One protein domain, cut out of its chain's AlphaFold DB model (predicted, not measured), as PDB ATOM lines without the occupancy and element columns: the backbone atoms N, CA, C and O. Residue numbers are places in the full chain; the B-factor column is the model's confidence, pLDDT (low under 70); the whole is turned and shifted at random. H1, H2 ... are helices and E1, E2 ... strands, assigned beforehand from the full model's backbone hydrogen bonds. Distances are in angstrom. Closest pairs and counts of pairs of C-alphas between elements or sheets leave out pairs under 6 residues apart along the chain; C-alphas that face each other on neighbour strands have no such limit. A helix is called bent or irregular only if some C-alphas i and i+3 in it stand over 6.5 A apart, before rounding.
ATOM      1  N   VAL A  34     -44.862 -38.125  18.328       56.22
ATOM      2  CA  VAL A  34     -46.219 -37.557  18.238       56.22
ATOM      3  C   VAL A  34     -47.145 -38.255  19.235       56.22
ATOM      4  O   VAL A  34     -47.151 -39.482  19.334       56.22
ATOM      5  N   SER A  35     -47.924 -37.461  19.974       48.34
ATOM      6  CA  SER A  35     -48.977 -37.928  20.881       48.34
ATOM      7  C   SER A  35     -50.331 -37.824  20.184       48.34
ATOM      8  O   SER A  35     -50.804 -36.724  19.912       48.34
ATOM      9  N   VAL A  36     -50.968 -38.961  19.903       45.53
ATOM     10  CA  VAL A  36     -52.316 -39.012  19.315       45.53
ATOM     11  C   VAL A  36     -53.340 -39.202  20.434       45.53
ATOM     12  O   VAL A  36     -53.192 -40.090  21.274       45.53
ATOM     13  N   THR A  37     -54.392 -38.377  20.461       38.81
ATOM     14  CA  THR A  37     -55.437 -38.414  21.499       38.81
ATOM     15  C   THR A  37     -56.439 -39.544  21.242       38.81
ATOM     16  O   THR A  37     -57.586 -39.338  20.858       38.81
ATOM     17  N   LEU A  38     -55.985 -40.773  21.453       45.47
ATOM     18  CA  LEU A  38     -56.837 -41.911  21.790       45.47
ATOM     19  C   LEU A  38     -57.033 -41.905  23.323       45.47
ATOM     20  O   LEU A  38     -56.281 -41.221  24.021       45.47
ATOM     21  N   PRO A  39     -57.977 -42.666  23.912       43.53
ATOM     22  CA  PRO A  39     -58.083 -42.810  25.376       43.53
ATOM     23  C   PRO A  39     -56.807 -43.361  26.057       43.53
ATOM     24  O   PRO A  39     -56.777 -43.523  27.274       43.53
ATOM     25  N   VAL A  40     -55.747 -43.623  25.289       45.81
ATOM     26  CA  VAL A  40     -54.406 -43.978  25.738       45.81
ATOM     27  C   VAL A  40     -53.405 -43.100  24.974       45.81
ATOM     28  O   VAL A  40     -53.374 -43.118  23.745       45.81
ATOM     29  N   ASN A  41     -52.594 -42.325  25.696       60.50
ATOM     30  CA  ASN A  41     -51.552 -41.463  25.130       60.50
ATOM     31  C   ASN A  41     -50.322 -42.320  24.784       60.50
ATOM     32  O   ASN A  41     -49.382 -42.419  25.573       60.50
ATOM     33  N   VAL A  42     -50.376 -43.031  23.655       74.62
ATOM     34  CA  VAL A  42     -49.276 -43.896  23.202       74.62
ATOM     35  C   VAL A  42     -48.350 -43.084  22.290       74.62
ATOM     36  O   VAL A  42     -48.825 -42.557  21.283       74.62
ATOM     37  N   PRO A  43     -47.048 -42.968  22.607       76.81
ATOM     38  CA  PRO A  43     -46.096 -42.289  21.737       76.81
ATOM     39  C   PRO A  43     -45.901 -43.081  20.440       76.81
ATOM     40  O   PRO A  43     -45.637 -44.285  20.468       76.81
ATOM     41  N   LEU A  44     -46.014 -42.391  19.306       81.25
ATOM     42  CA  LEU A  44     -45.691 -42.926  17.988       81.25
ATOM     43  C   LEU A  44     -44.297 -42.441  17.577       81.25
ATOM     44  O   LEU A  44     -44.065 -41.236  17.474       81.25
ATOM     45  N   GLU A  45     -43.380 -43.385  17.363       83.62
ATOM     46  CA  GLU A  45     -42.039 -43.129  16.834       83.62
ATOM     47  C   GLU A  45     -42.003 -43.505  15.349       83.62
ATOM     48  O   GLU A  45     -42.373 -44.620  14.974       83.62
ATOM     49  N   VAL A  46     -41.567 -42.568  14.503       85.25
ATOM     50  CA  VAL A  46     -41.405 -42.783  13.058       85.25
ATOM     51  C   VAL A  46     -39.919 -43.011  12.763       85.25
ATOM     52  O   VAL A  46     -39.124 -42.085  12.935       85.25
ATOM     53  N   PRO A  47     -39.509 -44.218  12.328       81.31
ATOM     54  CA  PRO A  47     -38.125 -44.477  11.949       81.31
ATOM     55  C   PRO A  47     -37.694 -43.629  10.747       81.31
ATOM     56  O   PRO A  47     -38.474 -43.416   9.816       81.31
ATOM     57  N   ALA A  48     -36.427 -43.210  10.728       80.50
ATOM     58  CA  ALA A  48     -35.855 -42.491   9.593       80.50
ATOM     59  C   ALA A  48     -35.998 -43.298   8.287       80.50
ATOM     60  O   ALA A  48     -35.704 -44.493   8.247       80.50
ATOM     61  N   GLY A  49     -36.452 -42.636   7.219       85.25
ATOM     62  CA  GLY A  49     -36.650 -43.244   5.898       85.25
ATOM     63  C   GLY A  49     -37.958 -44.022   5.722       85.25
ATOM     64  O   GLY A  49     -38.218 -44.518   4.626       85.25
ATOM     65  N   LYS A  50     -38.798 -44.124   6.759       91.56
ATOM     66  CA  LYS A  50     -40.127 -44.738   6.662       91.56
ATOM     67  C   LYS A  50     -41.188 -43.687   6.327       91.56
ATOM     68  O   LYS A  50     -41.131 -42.572   6.841       91.56
ATOM     69  N   SER A  51     -42.164 -44.038   5.484       95.06
ATOM     70  CA  SER A  51     -43.293 -43.146   5.200       95.06
ATOM     71  C   SER A  51     -44.215 -43.026   6.421       95.06
ATOM     72  O   SER A  51     -44.362 -43.979   7.195       95.06
ATOM     73  N   PHE A  52     -44.874 -41.874   6.591       92.50
ATOM     74  CA  PHE A  52     -45.849 -41.694   7.675       92.50
ATOM     75  C   PHE A  52     -47.023 -42.661   7.563       92.50
ATOM     76  O   PHE A  52     -47.492 -43.163   8.583       92.50
ATOM     77  N   LYS A  53     -47.432 -43.001   6.338       95.81
ATOM     78  CA  LYS A  53     -48.467 -43.999   6.080       95.81
ATOM     79  C   LYS A  53     -48.093 -45.382   6.605       95.81
ATOM     80  O   LYS A  53     -48.882 -46.008   7.307       95.81
ATOM     81  N   ASP A  54     -46.875 -45.840   6.318       94.44
ATOM     82  CA  ASP A  54     -46.408 -47.151   6.783       94.44
ATOM     83  C   ASP A  54     -46.231 -47.173   8.306       94.44
ATOM     84  O   ASP A  54     -46.499 -48.189   8.950       94.44
ATOM     85  N   ALA A  55     -45.783 -46.062   8.897       92.00
ATOM     86  CA  ALA A  55     -45.676 -45.924  10.348       92.00
ATOM     87  C   ALA A  55     -47.060 -45.922  11.027       92.00
ATOM     88  O   ALA A  55     -47.251 -46.596  12.039       92.00
ATOM     89  N   ALA A  56     -48.042 -45.224  10.449       92.19
ATOM     90  CA  ALA A  56     -49.423 -45.197  10.923       92.19
ATOM     91  C   ALA A  56     -50.098 -46.575  10.814       92.19
ATOM     92  O   ALA A  56     -50.786 -46.999  11.746       92.19
ATOM     93  N   ALA A  57     -49.868 -47.296   9.711       94.81
ATOM     94  CA  ALA A  57     -50.371 -48.652   9.511       94.81
ATOM     95  C   ALA A  57     -49.808 -49.630  10.550       94.81
ATOM     96  O   ALA A  57     -50.575 -50.330  11.211       94.81
ATOM     97  N   GLU A  58     -48.488 -49.622  10.761       93.81
ATOM     98  CA  GLU A  58     -47.838 -50.475  11.763       93.81
ATOM     99  C   GLU A  58     -48.308 -50.143  13.186       93.81
ATOM    100  O   GLU A  58     -48.535 -51.038  14.001       93.81
ATOM    101  N   PHE A  59     -48.497 -48.859  13.494       92.38
ATOM    102  CA  PHE A  59     -49.049 -48.443  14.777       92.38
ATOM    103  C   PHE A  59     -50.478 -48.953  14.981       92.38
ATOM    104  O   PHE A  59     -50.799 -49.432  16.071       92.38
ATOM    105  N   CYS A  60     -51.325 -48.888  13.950       92.44
ATOM    106  CA  CYS A  60     -52.684 -49.417  14.027       92.44
ATOM    107  C   CYS A  60     -52.685 -50.928  14.259       92.44
ATOM    108  O   CYS A  60     -53.371 -51.397  15.165       92.44
ATOM    109  N   GLU A  61     -51.878 -51.673  13.503       94.25
ATOM    110  CA  GLU A  61     -51.745 -53.125  13.645       94.25
ATOM    111  C   GLU A  61     -51.276 -53.509  15.055       94.25
ATOM    112  O   GLU A  61     -51.904 -54.335  15.721       94.25
ATOM    113  N   ARG A  62     -50.231 -52.842  15.560       93.88
ATOM    114  CA  ARG A  62     -49.651 -53.112  16.883       93.88
ATOM    115  C   ARG A  62     -50.620 -52.836  18.035       93.88
ATOM    116  O   ARG A  62     -50.524 -53.487  19.072       93.88
ATOM    117  N   ASN A  63     -51.535 -51.885  17.864       91.12
ATOM    118  CA  ASN A  63     -52.486 -51.473  18.900       91.12
ATOM    119  C   ASN A  63     -53.914 -51.997  18.663       91.12
ATOM    120  O   ASN A  63     -54.828 -51.617  19.395       91.12
ATOM    121  N   GLY A  64     -54.129 -52.855  17.659       93.69
ATOM    122  CA  GLY A  64     -55.450 -53.403  17.339       93.69
ATOM    123  C   GLY A  64     -56.467 -52.356  16.865       93.69
ATOM    124  O   GLY A  64     -57.669 -52.531  17.069       93.69
ATOM    125  N   LEU A  65     -56.006 -51.257  16.260       91.69
ATOM    126  CA  LEU A  65     -56.864 -50.217  15.689       91.69
ATOM    127  C   LEU A  65     -57.310 -50.605  14.276       91.69
ATOM    128  O   LEU A  65     -56.571 -51.222  13.510       91.69
ATOM    129  N   ALA A  66     -58.528 -50.207  13.908       92.31
ATOM    130  CA  ALA A  66     -59.047 -50.443  12.567       92.31
ATOM    131  C   ALA A  66     -58.265 -49.649  11.506       92.31
ATOM    132  O   ALA A  66     -57.906 -48.492  11.724       92.31
ATOM    133  N   ALA A  67     -58.099 -50.236  10.316       90.81
ATOM    134  CA  ALA A  67     -57.375 -49.626   9.195       90.81
ATOM    135  C   ALA A  67     -57.934 -48.257   8.754       90.81
ATOM    136  O   ALA A  67     -57.205 -47.452   8.187       90.81
ATOM    137  N   VAL A  68     -59.204 -47.956   9.062       91.62
ATOM    138  CA  VAL A  68     -59.824 -46.645   8.797       91.62
ATOM    139  C   VAL A  68     -59.128 -45.490   9.535       91.62
ATOM    140  O   VAL A  68     -59.252 -44.340   9.129       91.62
ATOM    141  N   HIS A  69     -58.379 -45.777  10.604       89.62
ATOM    142  CA  HIS A  69     -57.647 -44.762  11.363       89.62
ATOM    143  C   HIS A  69     -56.273 -44.423  10.778       89.62
ATOM    144  O   HIS A  69     -55.687 -43.426  11.198       89.62
ATOM    145  N   VAL A  70     -55.771 -45.201   9.810       92.69
ATOM    146  CA  VAL A  70     -54.441 -44.983   9.218       92.69
ATOM    147  C   VAL A  70     -54.346 -43.594   8.598       92.69
ATOM    148  O   VAL A  70     -53.439 -42.851   8.955       92.69
ATOM    149  N   ASP A  71     -55.321 -43.195   7.776       91.62
ATOM    150  CA  ASP A  71     -55.304 -41.885   7.109       91.62
ATOM    151  C   ASP A  71     -55.393 -40.722   8.116       91.62
ATOM    152  O   ASP A  71     -54.760 -39.684   7.939       91.62
ATOM    153  N   THR A  72     -56.148 -40.890   9.211       90.12
ATOM    154  CA  THR A  72     -56.244 -39.865  10.269       90.12
ATOM    155  C   THR A  72     -54.918 -39.703  11.013       90.12
ATOM    156  O   THR A  72     -54.510 -38.583  11.312       90.12
ATOM    157  N   ILE A  73     -54.231 -40.809  11.307       87.94
ATOM    158  CA  ILE A  73     -52.926 -40.787  11.980       87.94
ATOM    159  C   ILE A  73     -51.846 -40.254  11.035       87.94
ATOM    160  O   ILE A  73     -51.024 -39.455  11.466       87.94
ATOM    161  N   GLU A  74     -51.872 -40.629   9.753       91.69
ATOM    162  CA  GLU A  74     -50.975 -40.089   8.725       91.69
ATOM    163  C   GLU A  74     -51.109 -38.565   8.620       91.69
ATOM    164  O   GLU A  74     -50.107 -37.859   8.699       91.69
ATOM    165  N   GLN A  75     -52.337 -38.039   8.531       89.19
ATOM    166  CA  GLN A  75     -52.577 -36.591   8.502       89.19
ATOM    167  C   GLN A  75     -52.077 -35.889   9.769       89.19
ATOM    168  O   GLN A  75     -51.508 -34.802   9.683       89.19
ATOM    169  N   ALA A  76     -52.259 -36.502  10.942       86.50
ATOM    170  CA  ALA A  76     -51.757 -35.954  12.199       86.50
ATOM    171  C   ALA A  76     -50.217 -35.956  12.264       86.50
ATOM    172  O   ALA A  76     -49.626 -34.987  12.743       86.50
ATOM    173  N   LEU A  77     -49.569 -37.015  11.768       87.44
ATOM    174  CA  LEU A  77     -48.112 -37.096  11.650       87.44
ATOM    175  C   LEU A  77     -47.571 -36.024  10.703       87.44
ATOM    176  O   LEU A  77     -46.639 -35.315  11.075       87.44
ATOM    177  N   GLU A  78     -48.175 -35.874   9.524       88.62
ATOM    178  CA  GLU A  78     -47.775 -34.867   8.539       88.62
ATOM    179  C   GLU A  78     -47.942 -33.453   9.106       88.62
ATOM    180  O   GLU A  78     -47.006 -32.662   9.068       88.62
ATOM    181  N   ALA A  79     -49.090 -33.139   9.717       86.69
ATOM    182  CA  ALA A  79     -49.315 -31.835  10.338       86.69
ATOM    183  C   ALA A  79     -48.271 -31.530  11.424       86.69
ATOM    184  O   ALA A  79     -47.680 -30.450  11.433       86.69
ATOM    185  N   ARG A  80     -47.979 -32.502  12.300       89.00
ATOM    186  CA  ARG A  80     -46.975 -32.326  13.354       89.00
ATOM    187  C   ARG A  80     -45.561 -32.185  12.796       89.00
ATOM    188  O   ARG A  80     -44.756 -31.434  13.342       89.00
ATOM    189  N   TRP A  81     -45.250 -32.898  11.719       84.62
ATOM    190  CA  TRP A  81     -43.983 -32.763  11.014       84.62
ATOM    191  C   TRP A  81     -43.830 -31.367  10.397       84.62
ATOM    192  O   TRP A  81     -42.784 -30.745  10.561       84.62
ATOM    193  N   GLN A  82     -44.878 -30.834   9.763       86.00
ATOM    194  CA  GLN A  82     -44.880 -29.472   9.218       86.00
ATOM    195  C   GLN A  82     -44.684 -28.410  10.312       86.00
ATOM    196  O   GLN A  82     -43.882 -27.492  10.138       86.00
ATOM    197  N   GLU A  83     -45.355 -28.552  11.460       84.50
ATOM    198  CA  GLU A  83     -45.138 -27.680  12.626       84.50
ATOM    199  C   GLU A  83     -43.683 -27.724  13.105       84.50
ATOM    200  O   GLU A  83     -43.057 -26.681  13.285       84.50
ATOM    201  N   MET A  84     -43.120 -28.924  13.256       80.88
ATOM    202  CA  MET A  84     -41.728 -29.100  13.667       80.88
ATOM    203  C   MET A  84     -40.751 -28.476  12.668       80.88
ATOM    204  O   MET A  84     -39.799 -27.808  13.063       80.88
ATOM    205  N   GLN A  85     -40.991 -28.640  11.364       81.06
ATOM    206  CA  GLN A  85     -40.182 -27.984  10.339       81.06
ATOM    207  C   GLN A  85     -40.273 -26.458  10.431       81.06
ATOM    208  O   GLN A  85     -39.267 -25.776  10.232       81.06
ATOM    209  N   ALA A  86     -41.447 -25.905  10.744       82.44
ATOM    210  CA  ALA A  86     -41.604 -24.473  10.963       82.44
ATOM    211  C   ALA A  86     -40.824 -23.999  12.202       82.44
ATOM    212  O   ALA A  86     -40.105 -23.002  12.113       82.44
ATOM    213  N   GLU A  87     -40.889 -24.733  13.320       83.62
ATOM    214  CA  GLU A  87     -40.091 -24.464  14.527       83.62
ATOM    215  C   GLU A  87     -38.583 -24.507  14.228       83.62
ATOM    216  O   GLU A  87     -37.848 -23.599  14.623       83.62
ATOM    217  N   HIS A  88     -38.119 -25.508  13.472       80.88
ATOM    218  CA  HIS A  88     -36.716 -25.627  13.065       80.88
ATOM    219  C   HIS A  88     -36.273 -24.445  12.200       80.88
ATOM    220  O   HIS A  88     -35.230 -23.861  12.469       80.88
ATOM    221  N   ARG A  89     -37.091 -24.008  11.232       83.19
ATOM    222  CA  ARG A  89     -36.780 -22.819  10.417       83.19
ATOM    223  C   ARG A  89     -36.645 -21.556  11.263       83.19
ATOM    224  O   ARG A  89     -35.744 -20.756  11.022       83.19
ATOM    225  N   VAL A  90     -37.526 -21.368  12.248       88.38
ATOM    226  CA  VAL A  90     -37.434 -20.232  13.180       88.38
ATOM    227  C   VAL A  90     -36.154 -20.331  14.007       88.38
ATOM    228  O   VAL A  90     -35.421 -19.351  14.115       88.38
ATOM    229  N   ARG A  91     -35.844 -21.515  14.542       87.00
ATOM    230  CA  ARG A  91     -34.609 -21.762  15.293       87.00
ATOM    231  C   ARG A  91     -33.363 -21.476  14.456       87.00
ATOM    232  O   ARG A  91     -32.474 -20.779  14.931       87.00
ATOM    233  N   ASP A  92     -33.316 -21.957  13.221       81.06
ATOM    234  CA  ASP A  92     -32.198 -21.740  12.301       81.06
ATOM    235  C   ASP A  92     -32.017 -20.253  11.979       81.06
ATOM    236  O   ASP A  92     -30.890 -19.755  11.963       81.06
ATOM    237  N   GLN A  93     -33.120 -19.516  11.806       87.50
ATOM    238  CA  GLN A  93     -33.099 -18.060  11.653       87.50
ATOM    239  C   GLN A  93     -32.515 -17.375  12.903       87.50
ATOM    240  O   GLN A  93     -31.630 -16.527  12.779       87.50
ATOM    241  N   CYS A  94     -32.942 -17.778  14.106       93.00
ATOM    242  CA  CYS A  94     -32.383 -17.277  15.363       93.00
ATOM    243  C   CYS A  94     -30.875 -17.577  15.478       93.00
ATOM    244  O   CYS A  94     -30.107 -16.696  15.857       93.00
ATOM    245  N   ILE A  95     -30.420 -18.785  15.116       83.88
ATOM    246  CA  ILE A  95     -28.989 -19.152  15.113       83.88
ATOM    247  C   ILE A  95     -28.214 -18.266  14.137       83.88
ATOM    248  O   ILE A  95     -27.156 -17.738  14.483       83.88
ATOM    249  N   ALA A  96     -28.736 -18.077  12.924       81.19
ATOM    250  CA  ALA A  96     -28.099 -17.240  11.916       81.19
ATOM    251  C   ALA A  96     -27.926 -15.802  12.425       81.19
ATOM    252  O   ALA A  96     -26.835 -15.241  12.340       81.19
ATOM    253  N   TRP A  97     -28.956 -15.229  13.043       90.44
ATOM    254  CA  TRP A  97     -28.862 -13.917  13.680       90.44
ATOM    255  C   TRP A  97     -27.881 -13.884  14.852       90.44
ATOM    256  O   TRP A  97     -27.099 -12.937  14.962       90.44
ATOM    257  N   GLN A  98     -27.887 -14.913  15.704       89.50
ATOM    258  CA  GLN A  98     -26.963 -15.026  16.829       89.50
ATOM    259  C   GLN A  98     -25.514 -14.919  16.353       89.50
ATOM    260  O   GLN A  98     -24.729 -14.142  16.896       89.50
ATOM    261  N   LEU A  99     -25.183 -15.673  15.306       80.31
ATOM    262  CA  LEU A  99     -23.846 -15.735  14.733       80.31
ATOM    263  C   LEU A  99     -23.471 -14.449  13.989       80.31
ATOM    264  O   LEU A  99     -22.363 -13.950  14.182       80.31
ATOM    265  N   SER A 100     -24.377 -13.904  13.176       80.44
ATOM    266  CA  SER A 100     -24.123 -12.708  12.362       80.44
ATOM    267  C   SER A 100     -23.927 -11.447  13.196       80.44
ATOM    268  O   SER A 100     -23.076 -10.619  12.870       80.44
ATOM    269  N   TYR A 101     -24.685 -11.302  14.284       84.88
ATOM    270  CA  TYR A 101     -24.667 -10.093  15.110       84.88
ATOM    271  C   TYR A 101     -23.939 -10.266  16.445       84.88
ATOM    272  O   TYR A 101     -23.844  -9.313  17.217       84.88
ATOM    273  N   GLY A 102     -23.427 -11.464  16.744       82.75
ATOM    274  CA  GLY A 102     -22.795 -11.753  18.030       82.75
ATOM    275  C   GLY A 102     -23.763 -11.595  19.205       82.75
ATOM    276  O   GLY A 102     -23.377 -11.068  20.250       82.75
ATOM    277  N   VAL A 103     -25.025 -11.998  19.025       89.62
ATOM    278  CA  VAL A 103     -26.018 -11.979  20.108       89.62
ATOM    279  C   VAL A 103     -25.647 -13.048  21.127       89.62
ATOM    280  O   VAL A 103     -25.389 -14.200  20.785       89.62
ATOM    281  N   ALA A 104     -25.652 -12.669  22.398       88.44
ATOM    282  CA  ALA A 104     -25.602 -13.599  23.510       88.44
ATOM    283  C   ALA A 104     -26.999 -13.609  24.148       88.44
ATOM    284  O   ALA A 104     -27.348 -12.615  24.797       88.44
ATOM    285  N   PRO A 105     -27.805 -14.674  23.956       91.81
ATOM    286  CA  PRO A 105     -29.166 -14.757  24.477       91.81
ATOM    287  C   PRO A 105     -29.255 -14.336  25.946       91.81
ATOM    288  O   PRO A 105     -28.439 -14.760  26.770       91.81
ATOM    289  N   ASN A 106     -30.222 -13.476  26.271       89.06
ATOM    290  CA  ASN A 106     -30.416 -12.869  27.600       89.06
ATOM    291  C   ASN A 106     -29.223 -12.070  28.186       89.06
ATOM    292  O   ASN A 106     -29.268 -11.683  29.355       89.06
ATOM    293  N   LYS A 107     -28.148 -11.825  27.427       89.06
ATOM    294  CA  LYS A 107     -26.921 -11.167  27.922       89.06
ATOM    295  C   LYS A 107     -26.546  -9.921  27.128       89.06
ATOM    296  O   LYS A 107     -26.228  -8.894  27.717       89.06
ATOM    297  N   SER A 108     -26.529 -10.008  25.801       89.62
ATOM    298  CA  SER A 108     -26.089  -8.919  24.929       89.62
ATOM    299  C   SER A 108     -26.712  -9.039  23.548       89.62
ATOM    300  O   SER A 108     -26.809 -10.129  22.994       89.62
ATOM    301  N   TRP A 109     -27.059  -7.897  22.961       91.25
ATOM    302  CA  TRP A 109     -27.559  -7.806  21.588       91.25
ATOM    303  C   TRP A 109     -26.449  -7.733  20.533       91.25
ATOM    304  O   TRP A 109     -26.749  -7.702  19.343       91.25
ATOM    305  N   GLY A 110     -25.178  -7.660  20.943       91.19
ATOM    306  CA  GLY A 110     -24.055  -7.483  20.022       91.19
ATOM    307  C   GLY A 110     -24.263  -6.286  19.085       91.19
ATOM    308  O   GLY A 110     -24.570  -5.180  19.538       91.19
ATOM    309  N   THR A 111     -24.120  -6.507  17.778       88.94
ATOM    310  CA  THR A 111     -24.345  -5.502  16.722       88.94
ATOM    311  C   THR A 111     -25.753  -5.550  16.116       88.94
ATOM    312  O   THR A 111     -25.991  -4.919  15.088       88.94
ATOM    313  N   MET A 112     -26.703  -6.267  16.730       93.81
ATOM    314  CA  MET A 112     -28.037  -6.477  16.158       93.81
ATOM    315  C   MET A 112     -28.830  -5.159  16.039       93.81
ATOM    316  O   MET A 112     -28.997  -4.464  17.054       93.81
ATOM    317  N   PRO A 113     -29.360  -4.827  14.845       93.50
ATOM    318  CA  PRO A 113     -30.293  -3.719  14.618       93.50
ATOM    319  C   PRO A 113     -31.566  -3.800  15.474       93.50
ATOM    320  O   PRO A 113     -32.040  -4.887  15.787       93.50
ATOM    321  N   ASN A 114     -32.137  -2.654  15.865       95.38
ATOM    322  CA  ASN A 114     -33.281  -2.606  16.792       95.38
ATOM    323  C   ASN A 114     -34.556  -3.266  16.244       95.38
ATOM    324  O   ASN A 114     -35.305  -3.853  17.016       95.38
ATOM    325  N   ASP A 115     -34.799  -3.172  14.942       94.81
ATOM    326  CA  ASP A 115     -35.897  -3.845  14.244       94.81
ATOM    327  C   ASP A 115     -35.780  -5.371  14.357       94.81
ATOM    328  O   ASP A 115     -36.736  -6.033  14.756       94.81
ATOM    329  N   LEU A 116     -34.578  -5.915  14.151       94.56
ATOM    330  CA  LEU A 116     -34.322  -7.350  14.311       94.56
ATOM    331  C   LEU A 116     -34.397  -7.820  15.769       94.56
ATOM    332  O   LEU A 116     -34.734  -8.974  16.019       94.56
ATOM    333  N   ARG A 117     -34.153  -6.942  16.754       97.06
ATOM    334  CA  ARG A 117     -34.357  -7.282  18.176       97.06
ATOM    335  C   ARG A 117     -35.829  -7.513  18.503       97.06
ATOM    336  O   ARG A 117     -36.133  -8.374  19.322       97.06
ATOM    337  N   VAL A 118     -36.739  -6.755  17.886       96.06
ATOM    338  CA  VAL A 118     -38.184  -6.968  18.069       96.06
ATOM    339  C   VAL A 118     -38.571  -8.330  17.506       96.06
ATOM    340  O   VAL A 118     -39.189  -9.121  18.212       96.06
ATOM    341  N   GLU A 119     -38.119  -8.647  16.291       96.12
ATOM    342  CA  GLU A 119     -38.402  -9.936  15.653       96.12
ATOM    343  C   GLU A 119     -37.798 -11.121  16.438       96.12
ATOM    344  O   GLU A 119     -38.443 -12.158  16.603       96.12
ATOM    345  N   TRP A 120     -36.591 -10.954  16.992       96.31
ATOM    346  CA  TRP A 120     -35.953 -11.924  17.890       96.31
ATOM    347  C   TRP A 120     -36.819 -12.242  19.116       96.31
ATOM    348  O   TRP A 120     -37.006 -13.411  19.467       96.31
ATOM    349  N   LEU A 121     -37.350 -11.201  19.768       95.94
ATOM    350  CA  LEU A 121     -38.202 -11.339  20.950       95.94
ATOM    351  C   LEU A 121     -39.553 -11.973  20.601       95.94
ATOM    352  O   LEU A 121     -39.999 -12.870  21.313       95.94
ATOM    353  N   GLU A 122     -40.182 -11.566  19.496       96.38
ATOM    354  CA  GLU A 122     -41.453 -12.142  19.032       96.38
ATOM    355  C   GLU A 122     -41.332 -13.641  18.738       96.38
ATOM    356  O   GLU A 122     -42.203 -14.426  19.113       96.38
ATOM    357  N   LYS A 123     -40.214 -14.062  18.137       95.06
ATOM    358  CA  LYS A 123     -39.909 -15.475  17.862       95.06
ATOM    359  C   LYS A 123     -39.402 -16.242  19.084       95.06
ATOM    360  O   LYS A 123     -39.127 -17.434  18.972       95.06
ATOM    361  N   SER A 124     -39.279 -15.591  20.245       95.56
ATOM    362  CA  SER A 124     -38.753 -16.190  21.480       95.56
ATOM    363  C   SER A 124     -37.379 -16.846  21.289       95.56
ATOM    364  O   SER A 124     -37.085 -17.889  21.884       95.56
ATOM    365  N   CYS A 125     -36.521 -16.234  20.464       94.69
ATOM    366  CA  CYS A 125     -35.225 -16.798  20.094       94.69
ATOM    367  C   CYS A 125     -34.354 -17.113  21.322       94.69
ATOM    368  O   CYS A 125     -33.680 -18.137  21.331       94.69
ATOM    369  N   ASP A 126     -34.450 -16.332  22.404       93.12
ATOM    370  CA  ASP A 126     -33.719 -16.582  23.658       93.12
ATOM    371  C   ASP A 126     -33.972 -17.965  24.287       93.12
ATOM    372  O   ASP A 126     -33.156 -18.436  25.078       93.12
ATOM    373  N   THR A 127     -35.091 -18.614  23.951       91.75
ATOM    374  CA  THR A 127     -35.429 -19.976  24.405       91.75
ATOM    375  C   THR A 127     -35.069 -21.057  23.388       91.75
ATOM    376  O   THR A 127     -34.876 -22.214  23.758       91.75
ATOM    377  N   LEU A 128     -34.971 -20.687  22.108       89.19
ATOM    378  CA  LEU A 128     -34.735 -21.607  20.997       89.19
ATOM    379  C   LEU A 128     -33.243 -21.843  20.737       89.19
ATOM    380  O   LEU A 128     -32.862 -22.921  20.261       89.19
ATOM    381  N   VAL A 129     -32.395 -20.858  21.051       88.06
ATOM    382  CA  VAL A 129     -30.941 -20.947  20.874       88.06
ATOM    383  C   VAL A 129     -30.169 -21.065  22.187       88.06
ATOM    384  O   VAL A 129     -30.525 -20.436  23.182       88.06
ATOM    385  N   PRO A 130     -29.087 -21.866  22.210       78.06
ATOM    386  CA  PRO A 130     -28.225 -21.975  23.377       78.06
ATOM    387  C   PRO A 130     -27.517 -20.643  23.671       78.06
ATOM    388  O   PRO A 130     -27.120 -19.909  22.763       78.06
ATOM    389  N   ALA A 131     -27.334 -20.351  24.963       73.69
ATOM    390  CA  ALA A 131     -26.728 -19.105  25.439       73.69
ATOM    391  C   ALA A 131     -25.288 -18.901  24.939       73.69
ATOM    392  O   ALA A 131     -24.874 -17.759  24.732       73.69
ATOM    393  N   ASP A 132     -24.561 -19.998  24.718       68.44
ATOM    394  CA  ASP A 132     -23.256 -19.992  24.073       68.44
ATOM    395  C   ASP A 132     -23.393 -20.649  22.690       68.44
ATOM    396  O   ASP A 132     -23.872 -21.786  22.600       68.44
TER     397      ASP A 132
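What this domain is: This is residues 34 to 132 of the 375 residues of an uncharacterized protein of Hondaea fermentalgiana (UniProt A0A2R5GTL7). One long helix, H2, makes the length of a rod, with a small group of parts at each end. H1 packs on the first part of H2, residues 67 to 78, with the short strand E1 near H1; past the last residues of H2 a long loop, residues 102 to 113, folds back into H3 and the short H4, which packs on residues 91 to 94 of H2. The printed part has 99 residues with four named helices and one named strand, in the order E1, H1, H2, H3, H4, and is mostly helix. It is only just extended, close to loose, with a radius of gyration of the C-alphas of 19.3 A and spans of 57 by 27 by 22 A.

Where its parts are: H2, residues 67 to 101, is 51.6 A long, from C-alpha 67 at (-57.375, -49.626, 9.195) to C-alpha 101 at (-24.667, -10.093, 15.110). It is only just irregular: C-alphas 68 and 71 are 6.8 A apart. H1, residues 52 to 62, measures 15.2 A, and E1, residues 43 to 45, 6.4 A. H3, residues 114 to 122, measures 12.8 A; H4, residues 125 to 128, measures 4.9 A and ends at (-34.735, -21.607, 20.997).

How they stand to each other: H1 touches H2 at a steep tilt of 50 degrees, opposite ways, closest at the C-alphas of Ala 56 and Val 70, 5.3 A. H4 touches H2, closest at the C-alphas of Cys 94 and Cys 125, 5.5 A. H3 is close to H2 but not clearly touching, closest at the C-alphas of Cys 94 and Trp 120, 6.9 A. E1 pairs with no named strand, but residues 43 to 44 pair antiparallel with residues 34 to 35. Every O i to N i+4 pair is within hydrogen-bond range in H1 and H3, and 29 of 31 in H2; H4 is too short for one.

The domain as a whole: The farthest C-alphas, of Gly 64 and Thr 111, are 57.1 A apart. The printed part has no cut. The link from H2 to H3, residues 102 to 113, is long. Residues 34 to 41 and 132 have pLDDT under 70.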